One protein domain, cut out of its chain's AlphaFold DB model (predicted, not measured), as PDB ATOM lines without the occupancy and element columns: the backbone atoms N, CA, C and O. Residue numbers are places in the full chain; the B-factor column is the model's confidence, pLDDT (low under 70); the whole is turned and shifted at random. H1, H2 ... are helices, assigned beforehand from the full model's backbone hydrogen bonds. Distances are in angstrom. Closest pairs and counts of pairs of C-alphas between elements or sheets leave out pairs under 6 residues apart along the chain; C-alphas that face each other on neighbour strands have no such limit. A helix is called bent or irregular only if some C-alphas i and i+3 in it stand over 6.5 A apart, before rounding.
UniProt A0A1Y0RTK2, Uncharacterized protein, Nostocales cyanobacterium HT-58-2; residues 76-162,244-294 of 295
ATOM      1  N   SER A  76     -10.919  31.982   4.083       76.38
ATOM      2  CA  SER A  76      -9.804  32.042   3.137       76.38
ATOM      3  C   SER A  76      -8.489  31.982   3.904       76.38
ATOM      4  O   SER A  76      -8.214  32.799   4.789       76.38
ATOM      5  N   ILE A  77      -7.669  30.988   3.574       79.19
ATOM      6  CA  ILE A  77      -6.368  30.763   4.201       79.19
ATOM      7  C   ILE A  77      -5.299  31.091   3.156       79.19
ATOM      8  O   ILE A  77      -5.290  30.472   2.090       79.19
ATOM      9  N   PRO A  78      -4.370  32.020   3.434       82.31
ATOM     10  CA  PRO A  78      -3.261  32.301   2.541       82.31
ATOM     11  C   PRO A  78      -2.471  31.030   2.226       82.31
ATOM     12  O   PRO A  78      -2.178  30.224   3.112       82.31
ATOM     13  N   GLN A  79      -2.054  30.878   0.970       79.56
ATOM     14  CA  GLN A  79      -1.361  29.676   0.497       79.56
ATOM     15  C   GLN A  79      -0.134  29.311   1.352       79.56
ATOM     16  O   GLN A  79       0.089  28.137   1.635       79.56
ATOM     17  N   LYS A  80       0.627  30.309   1.823       81.19
ATOM     18  CA  LYS A  80       1.787  30.117   2.711       81.19
ATOM     19  C   LYS A  80       1.402  29.507   4.067       81.19
ATOM     20  O   LYS A  80       2.100  28.628   4.578       81.19
ATOM     21  N   VAL A  81       0.279  29.945   4.642       81.75
ATOM     22  CA  VAL A  81      -0.269  29.407   5.901       81.75
ATOM     23  C   VAL A  81      -0.689  27.953   5.688       81.75
ATOM     24  O   VAL A  81      -0.304  27.079   6.464       81.75
ATOM     25  N   GLN A  82      -1.398  27.674   4.589       85.31
ATOM     26  CA  GLN A  82      -1.821  26.318   4.242       85.31
ATOM     27  C   GLN A  82      -0.626  25.382   4.009       85.31
ATOM     28  O   GLN A  82      -0.626  24.255   4.491       85.31
ATOM     29  N   GLN A  83       0.418  25.837   3.312       83.62
ATOM     30  CA  GLN A  83       1.649  25.062   3.117       83.62
ATOM     31  C   GLN A  83       2.328  24.731   4.450       83.62
ATOM     32  O   GLN A  83       2.705  23.585   4.676       83.62
ATOM     33  N   THR A  84       2.432  25.709   5.352       84.19
ATOM     34  CA  THR A  84       3.025  25.504   6.683       84.19
ATOM     35  C   THR A  84       2.240  24.460   7.481       84.19
ATOM     36  O   THR A  84       2.830  23.562   8.080       84.19
ATOM     37  N   LEU A  85       0.908  24.538   7.444       86.31
ATOM     38  CA  LEU A  85       0.019  23.551   8.057       86.31
ATOM     39  C   LEU A  85       0.213  22.150   7.484       86.31
ATOM     40  O   LEU A  85       0.375  21.193   8.241       86.31
ATOM     41  N   ASN A  86       0.223  22.039   6.159       87.06
ATOM     42  CA  ASN A  86       0.388  20.767   5.467       87.06
ATOM     43  C   ASN A  86       1.744  20.134   5.809       87.06
ATOM     44  O   ASN A  86       1.792  18.956   6.135       87.06
ATOM     45  N   ASN A  87       2.823  20.924   5.855       86.44
ATOM     46  CA  ASN A  87       4.154  20.438   6.237       86.44
ATOM     47  C   ASN A  87       4.186  19.907   7.677       86.44
ATOM     48  O   ASN A  87       4.810  18.883   7.955       86.44
ATOM     49  N   VAL A  88       3.505  20.583   8.610       88.31
ATOM     50  CA  VAL A  88       3.396  20.105   9.996       88.31
ATOM     51  C   VAL A  88       2.566  18.825  10.073       88.31
ATOM     52  O   VAL A  88       2.959  17.907  10.790       88.31
ATOM     53  N   ALA A  89       1.470  18.725   9.318       86.75
ATOM     54  CA  ALA A  89       0.673  17.505   9.243       86.75
ATOM     55  C   ALA A  89       1.480  16.324   8.683       86.75
ATOM     56  O   ALA A  89       1.502  15.267   9.310       86.75
ATOM     57  N   THR A  90       2.205  16.523   7.579       85.06
ATOM     58  CA  THR A  90       3.122  15.524   7.009       85.06
ATOM     59  C   THR A  90       4.149  15.076   8.041       85.06
ATOM     60  O   THR A  90       4.231  13.893   8.343       85.06
ATOM     61  N   ARG A  91       4.821  16.014   8.717       87.44
ATOM     62  CA  ARG A  91       5.788  15.681   9.771       87.44
ATOM     63  C   ARG A  91       5.171  14.870  10.917       87.44
ATOM     64  O   ARG A  91       5.821  13.972  11.444       87.44
ATOM     65  N   ILE A  92       3.944  15.185  11.338       86.19
ATOM     66  CA  ILE A  92       3.243  14.432  12.392       86.19
ATOM     67  C   ILE A  92       3.006  12.983  11.954       86.19
ATOM     68  O   ILE A  92       3.219  12.071  12.756       86.19
ATOM     69  N   VAL A  93       2.594  12.784  10.700       84.38
ATOM     70  CA  VAL A  93       2.379  11.460  10.108       84.38
ATOM     71  C   VAL A  93       3.705  10.712   9.968       84.38
ATOM     72  O   VAL A  93       3.799   9.581  10.437       84.38
ATOM     73  N   ASP A  94       4.756  11.341   9.450       83.81
ATOM     74  CA  ASP A  94       6.064  10.702   9.241       83.81
ATOM     75  C   ASP A  94       6.701  10.255  10.561       83.81
ATOM     76  O   ASP A  94       7.195   9.136  10.706       83.81
ATOM     77  N   GLN A  95       6.630  11.108  11.583       85.12
ATOM     78  CA  GLN A  95       7.200  10.813  12.895       85.12
ATOM     79  C   GLN A  95       6.414   9.750  13.678       85.12
ATOM     80  O   GLN A  95       6.853   9.336  14.754       85.12
ATOM     81  N   SER A  96       5.259   9.301  13.181       82.69
ATOM     82  CA  SER A  96       4.500   8.220  13.816       82.69
ATOM     83  C   SER A  96       5.203   6.864  13.754       82.69
ATOM     84  O   SER A  96       4.746   5.923  14.397       82.69
ATOM     85  N   GLY A  97       6.292   6.753  12.984       78.19
ATOM     86  CA  GLY A  97       7.003   5.494  12.763       78.19
ATOM     87  C   GLY A  97       6.216   4.511  11.895       78.19
ATOM     88  O   GLY A  97       6.619   3.363  11.747       78.19
ATOM     89  N   CYS A  98       5.092   4.955  11.321       70.31
ATOM     90  CA  CYS A  98       4.190   4.086  10.581       70.31
ATOM     91  C   CYS A  98       4.506   3.977   9.097       70.31
ATOM     92  O   CYS A  98       3.921   3.095   8.480       70.31
ATOM     93  N   GLY A  99       5.376   4.838   8.548       67.00
ATOM     94  CA  GLY A  99       5.799   4.854   7.140       67.00
ATOM     95  C   GLY A  99       4.733   4.372   6.146       67.00
ATOM     96  O   GLY A  99       3.550   4.703   6.260       67.00
ATOM     97  N   ASP A 100       5.144   3.496   5.232       64.94
ATOM     98  CA  ASP A 100       4.273   2.881   4.213       64.94
ATOM     99  C   ASP A 100       3.254   1.890   4.799       64.94
ATOM    100  O   ASP A 100       2.311   1.443   4.139       64.94
ATOM    101  N   ARG A 101       3.406   1.538   6.080       65.50
ATOM    102  CA  ARG A 101       2.564   0.556   6.765       65.50
ATOM    103  C   ARG A 101       1.218   1.118   7.216       65.50
ATOM    104  O   ARG A 101       0.349   0.314   7.566       65.50
ATOM    105  N   ILE A 102       0.992   2.434   7.146       65.00
ATOM    106  CA  ILE A 102      -0.324   3.048   7.423       65.00
ATOM    107  C   ILE A 102      -1.417   2.415   6.546       65.00
ATOM    108  O   ILE A 102      -2.517   2.144   7.029       65.00
ATOM    109  N   SER A 103      -1.091   2.084   5.293       61.22
ATOM    110  CA  SER A 103      -2.010   1.426   4.354       61.22
ATOM    111  C   SER A 103      -2.316  -0.032   4.721       61.22
ATOM    112  O   SER A 103      -3.399  -0.535   4.420       61.22
ATOM    113  N   SER A 104      -1.382  -0.706   5.398       64.69
ATOM    114  CA  SER A 104      -1.474  -2.130   5.752       64.69
ATOM    115  C   SER A 104      -2.140  -2.406   7.107       64.69
ATOM    116  O   SER A 104      -2.447  -3.552   7.415       64.69
ATOM    117  N   GLY A 105      -2.359  -1.374   7.931       60.81
ATOM    118  CA  GLY A 105      -3.053  -1.493   9.219       60.81
ATOM    119  C   GLY A 105      -2.240  -2.092  10.375       60.81
ATOM    120  O   GLY A 105      -2.748  -2.169  11.488       60.81
ATOM    121  N   PHE A 106      -0.970  -2.447  10.160       67.44
ATOM    122  CA  PHE A 106      -0.088  -3.034  11.184       67.44
ATOM    123  C   PHE A 106       0.539  -2.019  12.159       67.44
ATOM    124  O   PHE A 106       1.429  -2.364  12.927       67.44
ATOM    125  N   CYS A 107       0.087  -0.766  12.152       72.25
ATOM    126  CA  CYS A 107       0.693   0.324  12.915       72.25
ATOM    127  C   CYS A 107      -0.191   0.811  14.073       72.25
ATOM    128  O   CYS A 107      -0.356   2.007  14.269       72.25
ATOM    129  N   LEU A 108      -0.804  -0.078  14.850       77.12
ATOM    130  CA  LEU A 108      -1.680   0.315  15.975       77.12
ATOM    131  C   LEU A 108      -1.025   0.156  17.355       77.12
ATOM    132  O   LEU A 108      -1.685   0.302  18.380       77.12
ATOM    133  N   GLU A 109       0.278  -0.120  17.388       81.94
ATOM    134  CA  GLU A 109       0.996  -0.454  18.622       81.94
ATOM    135  C   GLU A 109       1.256   0.752  19.531       81.94
ATOM    136  O   GLU A 109       1.506   0.578  20.723       81.94
ATOM    137  N   THR A 110       1.181   1.978  19.002       85.94
ATOM    138  CA  THR A 110       1.421   3.198  19.779       85.94
ATOM    139  C   THR A 110       0.249   4.183  19.677       85.94
ATOM    140  O   THR A 110      -0.428   4.262  18.651       85.94
ATOM    141  N   PRO A 111       0.024   5.020  20.701       84.56
ATOM    142  CA  PRO A 111      -0.960   6.103  20.640       84.56
ATOM    143  C   PRO A 111      -0.720   7.038  19.450       84.56
ATOM    144  O   PRO A 111      -1.644   7.406  18.730       84.56
ATOM    145  N   ARG A 112       0.552   7.358  19.185       86.44
ATOM    146  CA  ARG A 112       0.975   8.192  18.058       86.44
ATOM    147  C   ARG A 112       0.581   7.591  16.714       86.44
ATOM    148  O   ARG A 112       0.097   8.302  15.836       86.44
ATOM    149  N   SER A 113       0.774   6.287  16.571       83.44
ATOM    150  CA  SER A 113       0.446   5.563  15.355       83.44
ATOM    151  C   SER A 113      -1.067   5.436  15.157       83.44
ATOM    152  O   SER A 113      -1.554   5.667  14.053       83.44
ATOM    153  N   ALA A 114      -1.836   5.222  16.230       85.88
ATOM    154  CA  ALA A 114      -3.298   5.265  16.184       85.88
ATOM    155  C   ALA A 114      -3.826   6.638  15.727       85.88
ATOM    156  O   ALA A 114      -4.674   6.699  14.836       85.88
ATOM    157  N   ILE A 115      -3.296   7.747  16.260       87.38
ATOM    158  CA  ILE A 115      -3.699   9.094  15.822       87.38
ATOM    159  C   ILE A 115      -3.304   9.349  14.363       87.38
ATOM    160  O   ILE A 115      -4.122   9.865  13.606       87.38
ATOM    161  N   ALA A 116      -2.108   8.942  13.931       85.31
ATOM    162  CA  ALA A 116      -1.701   9.065  12.530       85.31
ATOM    163  C   ALA A 116      -2.627   8.280  11.583       85.31
ATOM    164  O   ALA A 116      -3.045   8.806  10.553       85.31
ATOM    165  N   VAL A 117      -3.021   7.060  11.957       83.75
ATOM    166  CA  VAL A 117      -3.965   6.236  11.186       83.75
ATOM    167  C   VAL A 117      -5.357   6.884  11.116       83.75
ATOM    168  O   VAL A 117      -5.977   6.865  10.050       83.75
ATOM    169  N   ILE A 118      -5.834   7.497  12.208       84.94
ATOM    170  CA  ILE A 118      -7.093   8.267  12.223       84.94
ATOM    171  C   ILE A 118      -7.000   9.476  11.288       84.94
ATOM    172  O   ILE A 118      -7.916   9.709  10.499       84.94
ATOM    173  N   LEU A 119      -5.898  10.225  11.358       84.25
ATOM    174  CA  LEU A 119      -5.668  11.419  10.545       84.25
ATOM    175  C   LEU A 119      -5.640  11.090   9.048       84.25
ATOM    176  O   LEU A 119      -6.292  11.766   8.263       84.25
ATOM    177  N   VAL A 120      -4.911  10.045   8.654       83.38
ATOM    178  CA  VAL A 120      -4.731   9.649   7.245       83.38
ATOM    179  C   VAL A 120      -5.956   8.917   6.680       83.38
ATOM    180  O   VAL A 120      -6.063   8.737   5.468       83.38
ATOM    181  N   ARG A 121      -6.910   8.518   7.533       81.62
ATOM    182  CA  ARG A 121      -8.100   7.736   7.151       81.62
ATOM    183  C   ARG A 121      -7.749   6.437   6.414       81.62
ATOM    184  O   ARG A 121      -8.419   6.055   5.456       81.62
ATOM    185  N   GLY A 122      -6.691   5.761   6.862       74.12
ATOM    186  CA  GLY A 122      -6.274   4.476   6.296       74.12
ATOM    187  C   GLY A 122      -7.309   3.362   6.501       74.12
ATOM    188  O   GLY A 122      -8.302   3.524   7.212       74.12
ATOM    189  N   SER A 123      -7.044   2.183   5.939       78.69
ATOM    190  CA  SER A 123      -7.887   0.980   6.093       78.69
ATOM    191  C   SER A 123      -8.146   0.604   7.563       78.69
ATOM    192  O   SER A 123      -9.209   0.087   7.898       78.69
ATOM    193  N   ALA A 124      -7.206   0.931   8.455       83.56
ATOM    194  CA  ALA A 124      -7.298   0.709   9.896       83.56
ATOM    195  C   ALA A 124      -7.914   1.878  10.695       83.56
ATOM    196  O   ALA A 124      -7.946   1.823  11.926       83.56
ATOM    197  N   ALA A 125      -8.415   2.933  10.045       86.75
ATOM    198  CA  ALA A 125      -8.945   4.118  10.728       86.75
ATOM    199  C   ALA A 125     -10.142   3.815  11.637       86.75
ATOM    200  O   ALA A 125     -10.256   4.410  12.708       86.75
ATOM    201  N   SER A 126     -11.011   2.871  11.263       89.12
ATOM    202  CA  SER A 126     -12.141   2.442  12.101       89.12
ATOM    203  C   SER A 126     -11.672   1.730  13.375       89.12
ATOM    204  O   SER A 126     -12.177   2.013  14.466       89.12
ATOM    205  N   THR A 127     -10.662   0.864  13.262       88.81
ATOM    206  CA  THR A 127     -10.036   0.176  14.398       88.81
ATOM    207  C   THR A 127      -9.332   1.172  15.315       88.81
ATOM    208  O   THR A 127      -9.591   1.178  16.517       88.81
ATOM    209  N   ALA A 128      -8.519   2.073  14.754       88.69
ATOM    210  CA  ALA A 128      -7.842   3.132  15.503       88.69
ATOM    211  C   ALA A 128      -8.842   4.037  16.242       88.69
ATOM    212  O   ALA A 128      -8.685   4.318  17.428       88.69
ATOM    213  N   THR A 129      -9.918   4.435  15.554       92.06
ATOM    214  CA  THR A 129     -11.030   5.207  16.125       92.06
ATOM    215  C   THR A 129     -11.641   4.480  17.315       92.06
ATOM    216  O   THR A 129     -11.790   5.071  18.380       92.06
ATOM    217  N   SER A 130     -11.938   3.188  17.169       93.12
ATOM    218  CA  SER A 130     -12.532   2.375  18.234       93.12
ATOM    219  C   SER A 130     -11.594   2.220  19.435       93.12
ATOM    220  O   SER A 130     -12.045   2.302  20.579       93.12
ATOM    221  N   GLN A 131     -10.290   2.054  19.196       92.75
ATOM    222  CA  GLN A 131      -9.269   1.980  20.244       92.75
ATOM    223  C   GLN A 131      -9.179   3.294  21.029       92.75
ATOM    224  O   GLN A 131      -9.260   3.277  22.257       92.75
ATOM    225  N   VAL A 132      -9.094   4.433  20.334       93.00
ATOM    226  CA  VAL A 132      -9.060   5.758  20.972       93.00
ATOM    227  C   VAL A 132     -10.350   6.019  21.743       93.00
ATOM    228  O   VAL A 132     -10.292   6.440  22.895       93.00
ATOM    229  N   GLN A 133     -11.512   5.720  21.157       95.38
ATOM    230  CA  GLN A 133     -12.794   5.872  21.844       95.38
ATOM    231  C   GLN A 133     -12.835   5.038  23.126       95.38
ATOM    232  O   GLN A 133     -13.129   5.579  24.185       95.38
ATOM    233  N   THR A 134     -12.456   3.761  23.056       94.94
ATOM    234  CA  THR A 134     -12.442   2.861  24.219       94.94
ATOM    235  C   THR A 134     -11.486   3.353  25.308       94.94
ATOM    236  O   THR A 134     -11.853   3.380  26.485       94.94
ATOM    237  N   SER A 135     -10.282   3.788  24.921       94.06
ATOM    238  CA  SER A 135      -9.283   4.336  25.844       94.06
ATOM    239  C   SER A 135      -9.820   5.576  26.574       94.06
ATOM    240  O   SER A 135      -9.771   5.656  27.807       94.06
ATOM    241  N   LEU A 136     -10.431   6.510  25.843       93.31
ATOM    242  CA  LEU A 136     -11.012   7.726  26.415       93.31
ATOM    243  C   LEU A 136     -12.222   7.430  27.314       93.31
ATOM    244  O   LEU A 136     -12.327   8.001  28.402       93.31
ATOM    245  N   SER A 137     -13.094   6.496  26.923       95.75
ATOM    246  CA  SER A 137     -14.250   6.095  27.738       95.75
ATOM    247  C   SER A 137     -13.806   5.471  29.059       95.75
ATOM    248  O   SER A 137     -14.397   5.754  30.100       95.75
ATOM    249  N   SER A 138     -12.714   4.695  29.056       94.50
ATOM    250  CA  SER A 138     -12.142   4.114  30.283       94.50
ATOM    251  C   SER A 138     -11.635   5.167  31.280       94.50
ATOM    252  O   SER A 138     -11.534   4.896  32.477       94.50
ATOM    253  N   SER A 139     -11.377   6.390  30.807       92.62
ATOM    254  CA  SER A 139     -10.946   7.519  31.638       92.62
ATOM    255  C   SER A 139     -12.113   8.288  32.268       92.62
ATOM    256  O   SER A 139     -11.864   9.199  33.052       92.62
ATOM    257  N   GLY A 140     -13.365   7.916  31.971       92.12
ATOM    258  CA  GLY A 140     -14.568   8.538  32.535       92.12
ATOM    259  C   GLY A 140     -15.190   9.641  31.674       92.12
ATOM    260  O   GLY A 140     -16.146  10.275  32.113       92.12
ATOM    261  N   ILE A 141     -14.698   9.872  30.450       93.62
ATOM    262  CA  ILE A 141     -15.283  10.890  29.565       93.62
ATOM    263  C   ILE A 141     -16.651  10.410  29.035       93.62
ATOM    264  O   ILE A 141     -16.766   9.273  28.566       93.62
ATOM    265  N   PRO A 142     -17.685  11.274  29.011       94.81
ATOM    266  CA  PRO A 142     -18.942  10.994  28.322       94.81
ATOM    267  C   PRO A 142     -18.755  10.659  26.832       94.81
ATOM    268  O   PRO A 142     -18.106  11.397  26.088       94.81
ATOM    269  N   GLN A 143     -19.421   9.599  26.360       95.56
ATOM    270  CA  GLN A 143     -19.312   9.114  24.973       95.56
ATOM    271  C   GLN A 143     -19.629  10.185  23.913       95.56
ATOM    272  O   GLN A 143     -19.059  10.167  22.819       95.56
ATOM    273  N   SER A 144     -20.517  11.135  24.223       95.75
ATOM    274  CA  SER A 144     -20.862  12.250  23.334       95.75
ATOM    275  C   SER A 144     -19.659  13.149  23.040       95.75
ATOM    276  O   SER A 144     -19.401  13.457  21.878       95.75
ATOM    277  N   LEU A 145     -18.881  13.516  24.062       92.81
ATOM    278  CA  LEU A 145     -17.692  14.359  23.908       92.81
ATOM    279  C   LEU A 145     -16.579  13.624  23.155       92.81
ATOM    280  O   LEU A 145     -15.952  14.198  22.263       92.81
ATOM    281  N   ILE A 146     -16.387  12.336  23.457       93.94
ATOM    282  CA  ILE A 146     -15.419  11.477  22.764       93.94
ATOM    283  C   ILE A 146     -15.744  11.408  21.271       93.94
ATOM    284  O   ILE A 146     -14.872  11.621  20.432       93.94
ATOM    285  N   THR A 147     -17.005  11.133  20.932       92.50
ATOM    286  CA  THR A 147     -17.446  10.996  19.538       92.50
ATOM    287  C   THR A 147     -17.202  12.284  18.761       92.50
ATOM    288  O   THR A 147     -16.673  12.245  17.652       92.50
ATOM    289  N   VAL A 148     -17.527  13.436  19.359       92.19
ATOM    290  CA  VAL A 148     -17.260  14.742  18.751       92.19
ATOM    291  C   VAL A 148     -15.759  14.932  18.536       92.19
ATOM    292  O   VAL A 148     -15.357  15.261  17.423       92.19
ATOM    293  N   LEU A 149     -14.912  14.694  19.541       93.44
ATOM    294  CA  LEU A 149     -13.464  14.851  19.391       93.44
ATOM    295  C   LEU A 149     -12.904  13.957  18.276       93.44
ATOM    296  O   LEU A 149     -12.241  14.457  17.371       93.44
ATOM    297  N   VAL A 150     -13.192  12.656  18.311       92.38
ATOM    298  CA  VAL A 150     -12.591  11.693  17.378       92.38
ATOM    299  C   VAL A 150     -13.065  11.925  15.944       92.38
ATOM    300  O   VAL A 150     -12.243  11.911  15.031       92.38
ATOM    301  N   ASN A 151     -14.346  12.248  15.734       92.19
ATOM    302  CA  ASN A 151     -14.850  12.601  14.404       92.19
ATOM    303  C   ASN A 151     -14.177  13.863  13.861       92.19
ATOM    304  O   ASN A 151     -13.860  13.936  12.675       92.19
ATOM    305  N   ASN A 152     -13.926  14.851  14.725       91.12
ATOM    306  CA  ASN A 152     -13.225  16.059  14.319       91.12
ATOM    307  C   ASN A 152     -11.752  15.797  14.001       91.12
ATOM    308  O   ASN A 152     -11.257  16.335  13.018       91.12
ATOM    309  N   VAL A 153     -11.070  14.941  14.766       89.88
ATOM    310  CA  VAL A 153      -9.684  14.536  14.479       89.88
ATOM    311  C   VAL A 153      -9.604  13.759  13.161       89.88
ATOM    312  O   VAL A 153      -8.781  14.092  12.315       89.88
ATOM    313  N   ALA A 154     -10.504  12.801  12.926       89.69
ATOM    314  CA  ALA A 154     -10.613  12.093  11.645       89.69
ATOM    315  C   ALA A 154     -10.967  13.037  10.481       89.69
ATOM    316  O   ALA A 154     -10.654  12.781   9.321       89.69
ATOM    317  N   GLY A 155     -11.642  14.146  10.777       87.69
ATOM    318  CA  GLY A 155     -11.963  15.225   9.853       87.69
ATOM    319  C   GLY A 155     -10.779  16.094   9.422       87.69
ATOM    320  O   GLY A 155     -10.907  16.802   8.428       87.69
ATOM    321  N   LEU A 156      -9.676  16.098  10.183       88.38
ATOM    322  CA  LEU A 156      -8.631  17.123  10.065       88.38
ATOM    323  C   LEU A 156      -7.946  17.125   8.710       88.38
ATOM    324  O   LEU A 156      -7.638  18.194   8.191       88.38
ATOM    325  N   LEU A 157      -7.677  15.943   8.169       83.69
ATOM    326  CA  LEU A 157      -7.080  15.807   6.855       83.69
ATOM    327  C   LEU A 157      -8.206  15.419   5.907       83.69
ATOM    328  O   LEU A 157      -8.822  14.356   6.035       83.69
ATOM    329  N   LYS A 158      -8.513  16.319   4.972       73.94
ATOM    330  CA  LYS A 158      -9.349  15.946   3.836       73.94
ATOM    331  C   LYS A 158      -8.548  14.934   3.030       73.94
ATOM    332  O   LYS A 158      -7.355  15.135   2.801       73.94
ATOM    333  N   GLY A 159      -9.196  13.808   2.739       55.97
ATOM    334  CA  GLY A 159      -8.569  12.669   2.088       55.97
ATOM    335  C   GLY A 159      -7.893  13.067   0.782       55.97
ATOM    336  O   GLY A 159      -8.133  14.142   0.236       55.97
ATOM    337  N   PHE A 160      -7.041  12.163   0.316       53.66
ATOM    338  CA  PHE A 160      -6.355  12.214  -0.963       53.66
ATOM    339  C   PHE A 160      -7.374  12.220  -2.099       53.66
ATOM    340  O   PHE A 160      -7.621  11.198  -2.735       53.66
ATOM    341  N   ASP A 161      -8.001  13.362  -2.349       39.75
ATOM    342  CA  ASP A 161      -8.653  13.578  -3.619       39.75
ATOM    343  C   ASP A 161      -7.506  13.619  -4.619       39.75
ATOM    344  O   ASP A 161      -6.833  14.636  -4.805       39.75
ATOM    345  N   TYR A 162      -7.229  12.460  -5.215       40.38
ATOM    346  CA  TYR A 162      -6.544  12.379  -6.485       40.38
ATOM    347  C   TYR A 162      -7.409  13.186  -7.446       40.38
ATOM    348  O   TYR A 162      -8.302  12.656  -8.107       40.38
ATOM    349  N   VAL A 244      -4.752  20.113   5.444       86.19
ATOM    350  CA  VAL A 244      -5.392  20.352   6.742       86.19
ATOM    351  C   VAL A 244      -6.625  21.231   6.558       86.19
ATOM    352  O   VAL A 244      -6.519  22.351   6.055       86.19
ATOM    353  N   ASP A 245      -7.778  20.756   7.020       89.00
ATOM    354  CA  ASP A 245      -9.001  21.543   7.132       89.00
ATOM    355  C   ASP A 245      -8.969  22.391   8.415       89.00
ATOM    356  O   ASP A 245      -9.081  21.885   9.534       89.00
ATOM    357  N   VAL A 246      -8.818  23.709   8.263       87.31
ATOM    358  CA  VAL A 246      -8.746  24.645   9.400       87.31
ATOM    359  C   VAL A 246     -10.079  24.774  10.140       87.31
ATOM    360  O   VAL A 246     -10.087  24.961  11.360       87.31
ATOM    361  N   GLY A 247     -11.209  24.649   9.441       87.25
ATOM    362  CA  GLY A 247     -12.526  24.632  10.077       87.25
ATOM    363  C   GLY A 247     -12.664  23.419  10.993       87.25
ATOM    364  O   GLY A 247     -13.071  23.539  12.156       87.25
ATOM    365  N   GLN A 248     -12.221  22.261  10.510       90.38
ATOM    366  CA  GLN A 248     -12.180  21.056  11.319       90.38
ATOM    367  C   GLN A 248     -11.173  21.160  12.469       90.38
ATOM    368  O   GLN A 248     -11.489  20.748  13.585       90.38
ATOM    369  N   LEU A 249     -10.003  21.764  12.245       89.94
ATOM    370  CA  LEU A 249      -8.999  21.995  13.289       89.94
ATOM    371  C   LEU A 249      -9.550  22.818  14.447       89.94
ATOM    372  O   LEU A 249      -9.398  22.430  15.607       89.94
ATOM    373  N   ASN A 250     -10.253  23.905  14.146       90.12
ATOM    374  CA  ASN A 250     -10.907  24.710  15.173       90.12
ATOM    375  C   ASN A 250     -11.965  23.907  15.938       90.12
ATOM    376  O   ASN A 250     -12.046  24.003  17.165       90.12
ATOM    377  N   THR A 251     -12.735  23.075  15.237       92.00
ATOM    378  CA  THR A 251     -13.766  22.239  15.863       92.00
ATOM    379  C   THR A 251     -13.151  21.147  16.748       92.00
ATOM    380  O   THR A 251     -13.621  20.931  17.865       92.00
ATOM    381  N   ALA A 252     -12.047  20.524  16.322       92.75
ATOM    382  CA  ALA A 252     -11.293  19.546  17.108       92.75
ATOM    383  C   ALA A 252     -10.691  20.167  18.377       92.75
ATOM    384  O   ALA A 252     -10.824  19.609  19.465       92.75
ATOM    385  N   ILE A 253     -10.083  21.354  18.258       92.69
ATOM    386  CA  ILE A 253      -9.541  22.109  19.399       92.69
ATOM    387  C   ILE A 253     -10.649  22.453  20.393       92.69
ATOM    388  O   ILE A 253     -10.464  22.289  21.598       92.69
ATOM    389  N   LYS A 254     -11.805  22.918  19.904       94.12
ATOM    390  CA  LYS A 254     -12.950  23.213  20.766       94.12
ATOM    391  C   LYS A 254     -13.412  21.959  21.507       94.12
ATOM    392  O   LYS A 254     -13.550  22.010  22.722       94.12
ATOM    393  N   ALA A 255     -13.585  20.840  20.805       93.69
ATOM    394  CA  ALA A 255     -14.002  19.576  21.407       93.69
ATOM    395  C   ALA A 255     -13.021  19.082  22.484       93.69
ATOM    396  O   ALA A 255     -13.439  18.644  23.553       93.69
ATOM    397  N   TYR A 256     -11.715  19.197  22.226       96.31
ATOM    398  CA  TYR A 256     -10.678  18.862  23.200       96.31
ATOM    399  C   TYR A 256     -10.780  19.736  24.458       96.31
ATOM    400  O   TYR A 256     -10.777  19.227  25.577       96.31
ATOM    401  N   ASN A 257     -10.924  21.052  24.284       94.56
ATOM    402  CA  ASN A 257     -11.068  21.984  25.401       94.56
ATOM    403  C   ASN A 257     -12.362  21.749  26.188       94.56
ATOM    404  O   ASN A 257     -12.341  21.833  27.412       94.56
ATOM    405  N   ASP A 258     -13.464  21.427  25.508       93.25
ATOM    406  CA  ASP A 258     -14.740  21.113  26.151       93.25
ATOM    407  C   ASP A 258     -14.592  19.898  27.087       93.25
ATOM    408  O   ASP A 258     -15.103  19.934  28.203       93.25
ATOM    409  N   ILE A 259     -13.822  18.870  26.699       92.44
ATOM    410  CA  ILE A 259     -13.494  17.736  27.584       92.44
ATOM    411  C   ILE A 259     -12.722  18.211  28.815       92.44
ATOM    412  O   ILE A 259     -13.092  17.857  29.932       92.44
ATOM    413  N   VAL A 260     -11.671  19.015  28.636       95.06
ATOM    414  CA  VAL A 260     -10.845  19.493  29.758       95.06
ATOM    415  C   VAL A 260     -11.662  20.344  30.734       95.06
ATOM    416  O   VAL A 260     -11.525  20.194  31.942       95.06
ATOM    417  N   LEU A 261     -12.523  21.225  30.223       95.00
ATOM    418  CA  LEU A 261     -13.306  22.154  31.039       95.00
ATOM    419  C   LEU A 261     -14.492  21.492  31.749       95.00
ATOM    420  O   LEU A 261     -14.887  21.957  32.815       95.00
ATOM    421  N   GLN A 262     -15.081  20.448  31.160       94.12
ATOM    422  CA  GLN A 262     -16.251  19.761  31.726       94.12
ATOM    423  C   GLN A 262     -15.888  18.559  32.606       94.12
ATOM    424  O   GLN A 262     -16.754  18.038  33.306       94.12
ATOM    425  N   SER A 263     -14.636  18.101  32.567       94.00
ATOM    426  CA  SER A 263     -14.174  16.975  33.380       94.00
ATOM    427  C   SER A 263     -13.898  17.396  34.822       94.00
ATOM    428  O   SER A 263     -13.338  18.458  35.085       94.00
ATOM    429  N   ASP A 264     -14.240  16.526  35.768       96.06
ATOM    430  CA  ASP A 264     -13.832  16.673  37.162       96.06
ATOM    431  C   ASP A 264     -12.330  16.362  37.360       96.06
ATOM    432  O   ASP A 264     -11.645  15.843  36.474       96.06
ATOM    433  N   VAL A 265     -11.804  16.665  38.551       96.69
ATOM    434  CA  VAL A 265     -10.376  16.506  38.887       96.69
ATOM    435  C   VAL A 265      -9.901  15.052  38.781       96.69
ATOM    436  O   VAL A 265      -8.765  14.806  38.358       96.69
ATOM    437  N   GLU A 266     -10.736  14.078  39.145       97.12
ATOM    438  CA  GLU A 266     -10.381  12.660  39.059       97.12
ATOM    439  C   GLU A 266     -10.272  12.230  37.591       97.12
ATOM    440  O   GLU A 266      -9.275  11.619  37.193       97.12
ATOM    441  N   THR A 267     -11.250  12.617  36.771       95.75
ATOM    442  CA  THR A 267     -11.252  12.385  35.321       95.75
ATOM    443  C   THR A 267     -10.042  13.041  34.654       95.75
ATOM    444  O   THR A 267      -9.315  12.377  33.916       95.75
ATOM    445  N   LEU A 268      -9.729  14.302  34.970       94.44
ATOM    446  CA  LEU A 268      -8.534  14.985  34.454       94.44
ATOM    447  C   LEU A 268      -7.235  14.280  34.859       94.44
ATOM    448  O   LEU A 268      -6.305  14.165  34.056       94.44
ATOM    449  N   THR A 269      -7.176  13.747  36.080       95.62
ATOM    450  CA  THR A 269      -6.027  12.962  36.544       95.62
ATOM    451  C   THR A 269      -5.870  11.675  35.731       95.62
ATOM    452  O   THR A 269      -4.751  11.339  35.339       95.62
ATOM    453  N   LYS A 270      -6.966  10.971  35.422       95.75
ATOM    454  CA  LYS A 270      -6.944   9.789  34.539       95.75
ATOM    455  C   LYS A 270      -6.521  10.168  33.119       95.75
ATOM    456  O   LYS A 270      -5.645   9.517  32.557       95.75
ATOM    457  N   LEU A 271      -7.053  11.265  32.583       92.50
ATOM    458  CA  LEU A 271      -6.729  11.750  31.241       92.50
ATOM    459  C   LEU A 271      -5.277  12.178  31.080       92.50
ATOM    460  O   LEU A 271      -4.684  11.912  30.042       92.50
ATOM    461  N   SER A 272      -4.667  12.761  32.113       95.38
ATOM    462  CA  SER A 272      -3.238  13.097  32.087       95.38
ATOM    463  C   SER A 272      -2.324  11.873  31.932       95.38
ATOM    464  O   SER A 272      -1.179  12.009  31.507       95.38
ATOM    465  N   LYS A 273      -2.832  10.676  32.259       95.69
ATOM    466  CA  LYS A 273      -2.139   9.387  32.118       95.69
ATOM    467  C   LYS A 273      -2.570   8.620  30.865       95.69
ATOM    468  O   LYS A 273      -1.948   7.617  30.528       95.69
ATOM    469  N   ASN A 274      -3.631   9.068  30.194       95.94
ATOM    470  CA  ASN A 274      -4.135   8.470  28.969       95.94
ATOM    471  C   ASN A 274      -3.281   8.944  27.786       95.94
ATOM    472  O   ASN A 274      -3.311  10.120  27.413       95.94
ATOM    473  N   LEU A 275      -2.494   8.038  27.209       93.94
ATOM    474  CA  LEU A 275      -1.511   8.411  26.197       93.94
ATOM    475  C   LEU A 275      -2.167   8.891  24.893       93.94
ATOM    476  O   LEU A 275      -1.636   9.799  24.257       93.94
ATOM    477  N   GLU A 276      -3.323   8.342  24.510       93.06
ATOM    478  CA  GLU A 276      -4.070   8.803  23.334       93.06
ATOM    479  C   GLU A 276      -4.565  10.241  23.516       93.06
ATOM    480  O   GLU A 276      -4.423  11.066  22.614       93.06
ATOM    481  N   PHE A 277      -5.097  10.577  24.694       94.88
ATOM    482  CA  PHE A 277      -5.563  11.930  24.993       94.88
ATOM    483  C   PHE A 277      -4.427  12.960  24.966       94.88
ATOM    484  O   PHE A 277      -4.570  14.042  24.385       94.88
ATOM    485  N   VAL A 278      -3.286  12.624  25.577       95.19
ATOM    486  CA  VAL A 278      -2.088  13.478  25.583       95.19
ATOM    487  C   VAL A 278      -1.586  13.707  24.157       95.19
ATOM    488  O   VAL A 278      -1.270  14.839  23.783       95.19
ATOM    489  N   GLU A 279      -1.572  12.656  23.342       94.06
ATOM    490  CA  GLU A 279      -1.094  12.721  21.965       94.06
ATOM    491  C   GLU A 279      -2.019  13.540  21.053       94.06
ATOM    492  O   GLU A 279      -1.535  14.361  20.268       94.06
ATOM    493  N   ILE A 280      -3.343  13.416  21.206       92.81
ATOM    494  CA  ILE A 280      -4.306  14.299  20.524       92.81
ATOM    495  C   ILE A 280      -4.024  15.761  20.886       92.81
ATOM    496  O   ILE A 280      -3.929  16.614  20.000       92.81
ATOM    497  N   GLY A 281      -3.832  16.056  22.176       95.25
ATOM    498  CA  GLY A 281      -3.497  17.402  22.643       95.25
ATOM    499  C   GLY A 281      -2.211  17.946  22.010       95.25
ATOM    500  O   GLY A 281      -2.180  19.098  21.564       95.25
ATOM    501  N   ARG A 282      -1.167  17.112  21.905       95.88
ATOM    502  CA  ARG A 282       0.104  17.455  21.245       95.88
ATOM    503  C   ARG A 282      -0.104  17.813  19.773       95.88
ATOM    504  O   ARG A 282       0.319  18.889  19.349       95.88
ATOM    505  N   VAL A 283      -0.785  16.952  19.013       93.00
ATOM    506  CA  VAL A 283      -1.068  17.150  17.579       93.00
ATOM    507  C   VAL A 283      -1.839  18.448  17.341       93.00
ATOM    508  O   VAL A 283      -1.431  19.273  16.520       93.00
ATOM    509  N   LEU A 284      -2.915  18.682  18.096       93.44
ATOM    510  CA  LEU A 284      -3.725  19.897  17.964       93.44
ATOM    511  C   LEU A 284      -2.923  21.163  18.301       93.44
ATOM    512  O   LEU A 284      -3.078  22.193  17.637       93.44
ATOM    513  N   LYS A 285      -2.038  21.098  19.302       93.69
ATOM    514  CA  LYS A 285      -1.158  22.211  19.679       93.69
ATOM    515  C   LYS A 285      -0.147  22.537  18.579       93.69
ATOM    516  O   LYS A 285       0.052  23.714  18.286       93.69
ATOM    517  N   GLU A 286       0.464  21.529  17.962       92.25
ATOM    518  CA  GLU A 286       1.421  21.723  16.867       92.25
ATOM    519  C   GLU A 286       0.764  22.328  15.625       92.25
ATOM    520  O   GLU A 286       1.276  23.303  15.071       92.25
ATOM    521  N   LEU A 287      -0.411  21.827  15.238       89.69
ATOM    522  CA  LEU A 287      -1.178  22.381  14.118       89.69
ATOM    523  C   LEU A 287      -1.620  23.827  14.395       89.69
ATOM    524  O   LEU A 287      -1.519  24.697  13.530       89.69
ATOM    525  N   ARG A 288      -2.040  24.132  15.629       90.94
ATOM    526  CA  ARG A 288      -2.372  25.508  16.027       90.94
ATOM    527  C   ARG A 288      -1.151  26.430  16.031       90.94
ATOM    528  O   ARG A 288      -1.279  27.610  15.711       90.94
ATOM    529  N   ALA A 289       0.023  25.927  16.405       87.69
ATOM    530  CA  ALA A 289       1.258  26.702  16.349       87.69
ATOM    531  C   ALA A 289       1.635  27.042  14.897       87.69
ATOM    532  O   ALA A 289       2.024  28.176  14.632       87.69
ATOM    533  N   ALA A 290       1.425  26.119  13.953       86.69
ATOM    534  CA  ALA A 290       1.652  26.348  12.522       86.69
ATOM    535  C   ALA A 290       0.793  27.496  11.954       86.69
ATOM    536  O   ALA A 290       1.276  28.316  11.170       86.69
ATOM    537  N   LEU A 291      -0.461  27.609  12.411       81.94
ATOM    538  CA  LEU A 291      -1.346  28.735  12.076       81.94
ATOM    539  C   LEU A 291      -0.826  30.088  12.581       81.94
ATOM    540  O   LEU A 291      -1.118  31.117  11.980       81.94
ATOM    541  N   ARG A 292      -0.091  30.103  13.697       81.00
ATOM    542  CA  ARG A 292       0.455  31.332  14.297       81.00
ATOM    543  C   ARG A 292       1.823  31.700  13.742       81.00
ATOM    544  O   ARG A 292       2.094  32.871  13.552       81.00
ATOM    545  N   ALA A 293       2.675  30.713  13.475       72.50
ATOM    546  CA  ALA A 293       4.040  30.921  12.987       72.50
ATOM    547  C   ALA A 293       4.112  31.445  11.541       72.50
ATOM    548  O   ALA A 293       5.185  31.770  11.050       72.50
ATOM    549  N   SER A 294       2.977  31.491  10.849       58.12
ATOM    550  CA  SER A 294       2.845  32.058   9.509       58.12
ATOM    551  C   SER A 294       2.407  33.534   9.517       58.12
ATOM    552  O   SER A 294       2.107  34.059   8.442       58.12
TER     553      SER A 294
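What this domain is: This is residues 76 to 162 and 244 to 294 of the 295 residues of an uncharacterized protein of Nostocales cyanobacterium HT-58-2 (UniProt A0A1Y0RTK2). Two layers of helices make this model: H4, H5 and H6 stand side by side in a slightly bent row, running alternately opposite ways, and the long H8 crosses over that row with H1 alongside it. H3 fills one end between the layers, with the small H2 beyond it, while H7 turns the corner from H6 into H8 at the far end. The printed part has 138 residues with eight named helices, H1 to H8 in order, and no named strand; its class is all helix. It is compact, with a radius of gyration of the C-alphas of 14.5 A and spans of 42 by 34 by 21 A.

How they stand to each other: H1, residues 79 to 94, touches H8, residues 275 to 293, at a shallow tilt of 26 degrees, opposite ways; their closest C-alphas, Leu 85 and Ala 290, are 5.5 A apart. H2, residues 99 to 104, is close but not clearly touching H3, residues 111 to 120, with the C-alphas of Ile 102 and Val 117 closest at 6.1 A. H3 forms a helical hairpin with H4, residues 125 to 138, at a steep tilt of 45 degrees; the closest C-alphas, Ile 118 and Ala 125, are 4.8 A apart. H4 and H5, residues 143 to 154, form another helical hairpin, at a shallow tilt of 34.6 degrees, only just short of steep, with the C-alphas of Gln 133 and Ile 146 closest at 6.3 A. H5 touches H6, residues 246 to 262, at a shallow tilt of 27 degrees, opposite ways, and the closest C-alphas, Asn 152 and Ala 252, are 4.9 A apart. H4 and H6 are apart. H7, residues 265 to 273, and H8 touch only at the corner, and only just, with 3 pairs of C-alphas within 8 A; the closest are those of Leu 271 and Phe 277, 6.4 A. H8 is the hub, touching five helices; its residues 281 to 288 alone touch H6, at a steep tilt of 48 degrees, with the C-alphas of Ile 253 and Leu 284 closest at 6.4 A. Every O i to N i+4 pair is within hydrogen-bond range in H1, H3, H4, H5, H6 and H8, against 4 of 5 in H7 and 0 of 2 in H2, where 1 of 3 O i to N i+3 pairs is.

Where its parts are: H1 begins at C-alpha 79, (-1.361, 29.676, 0.497), and is 22.2 A long from first to last C-alpha. H4 measures 19.8 A, H6 24.1 A and H8 26.7 A, ending at C-alpha 293, (4.040, 30.921, 12.987).

The domain as a whole: The two C-alphas farthest apart, Tyr 162 and Val 265, are 45.7 A apart. Residues 163 to 243 are not printed, and C-alphas 162 and 244 are 15.5 A apart across this cut. Of the links printed whole, none is long. Mean pLDDT of the printed part is 86.1; residues 99 to 106, 159 to 162 and 294 are under 70.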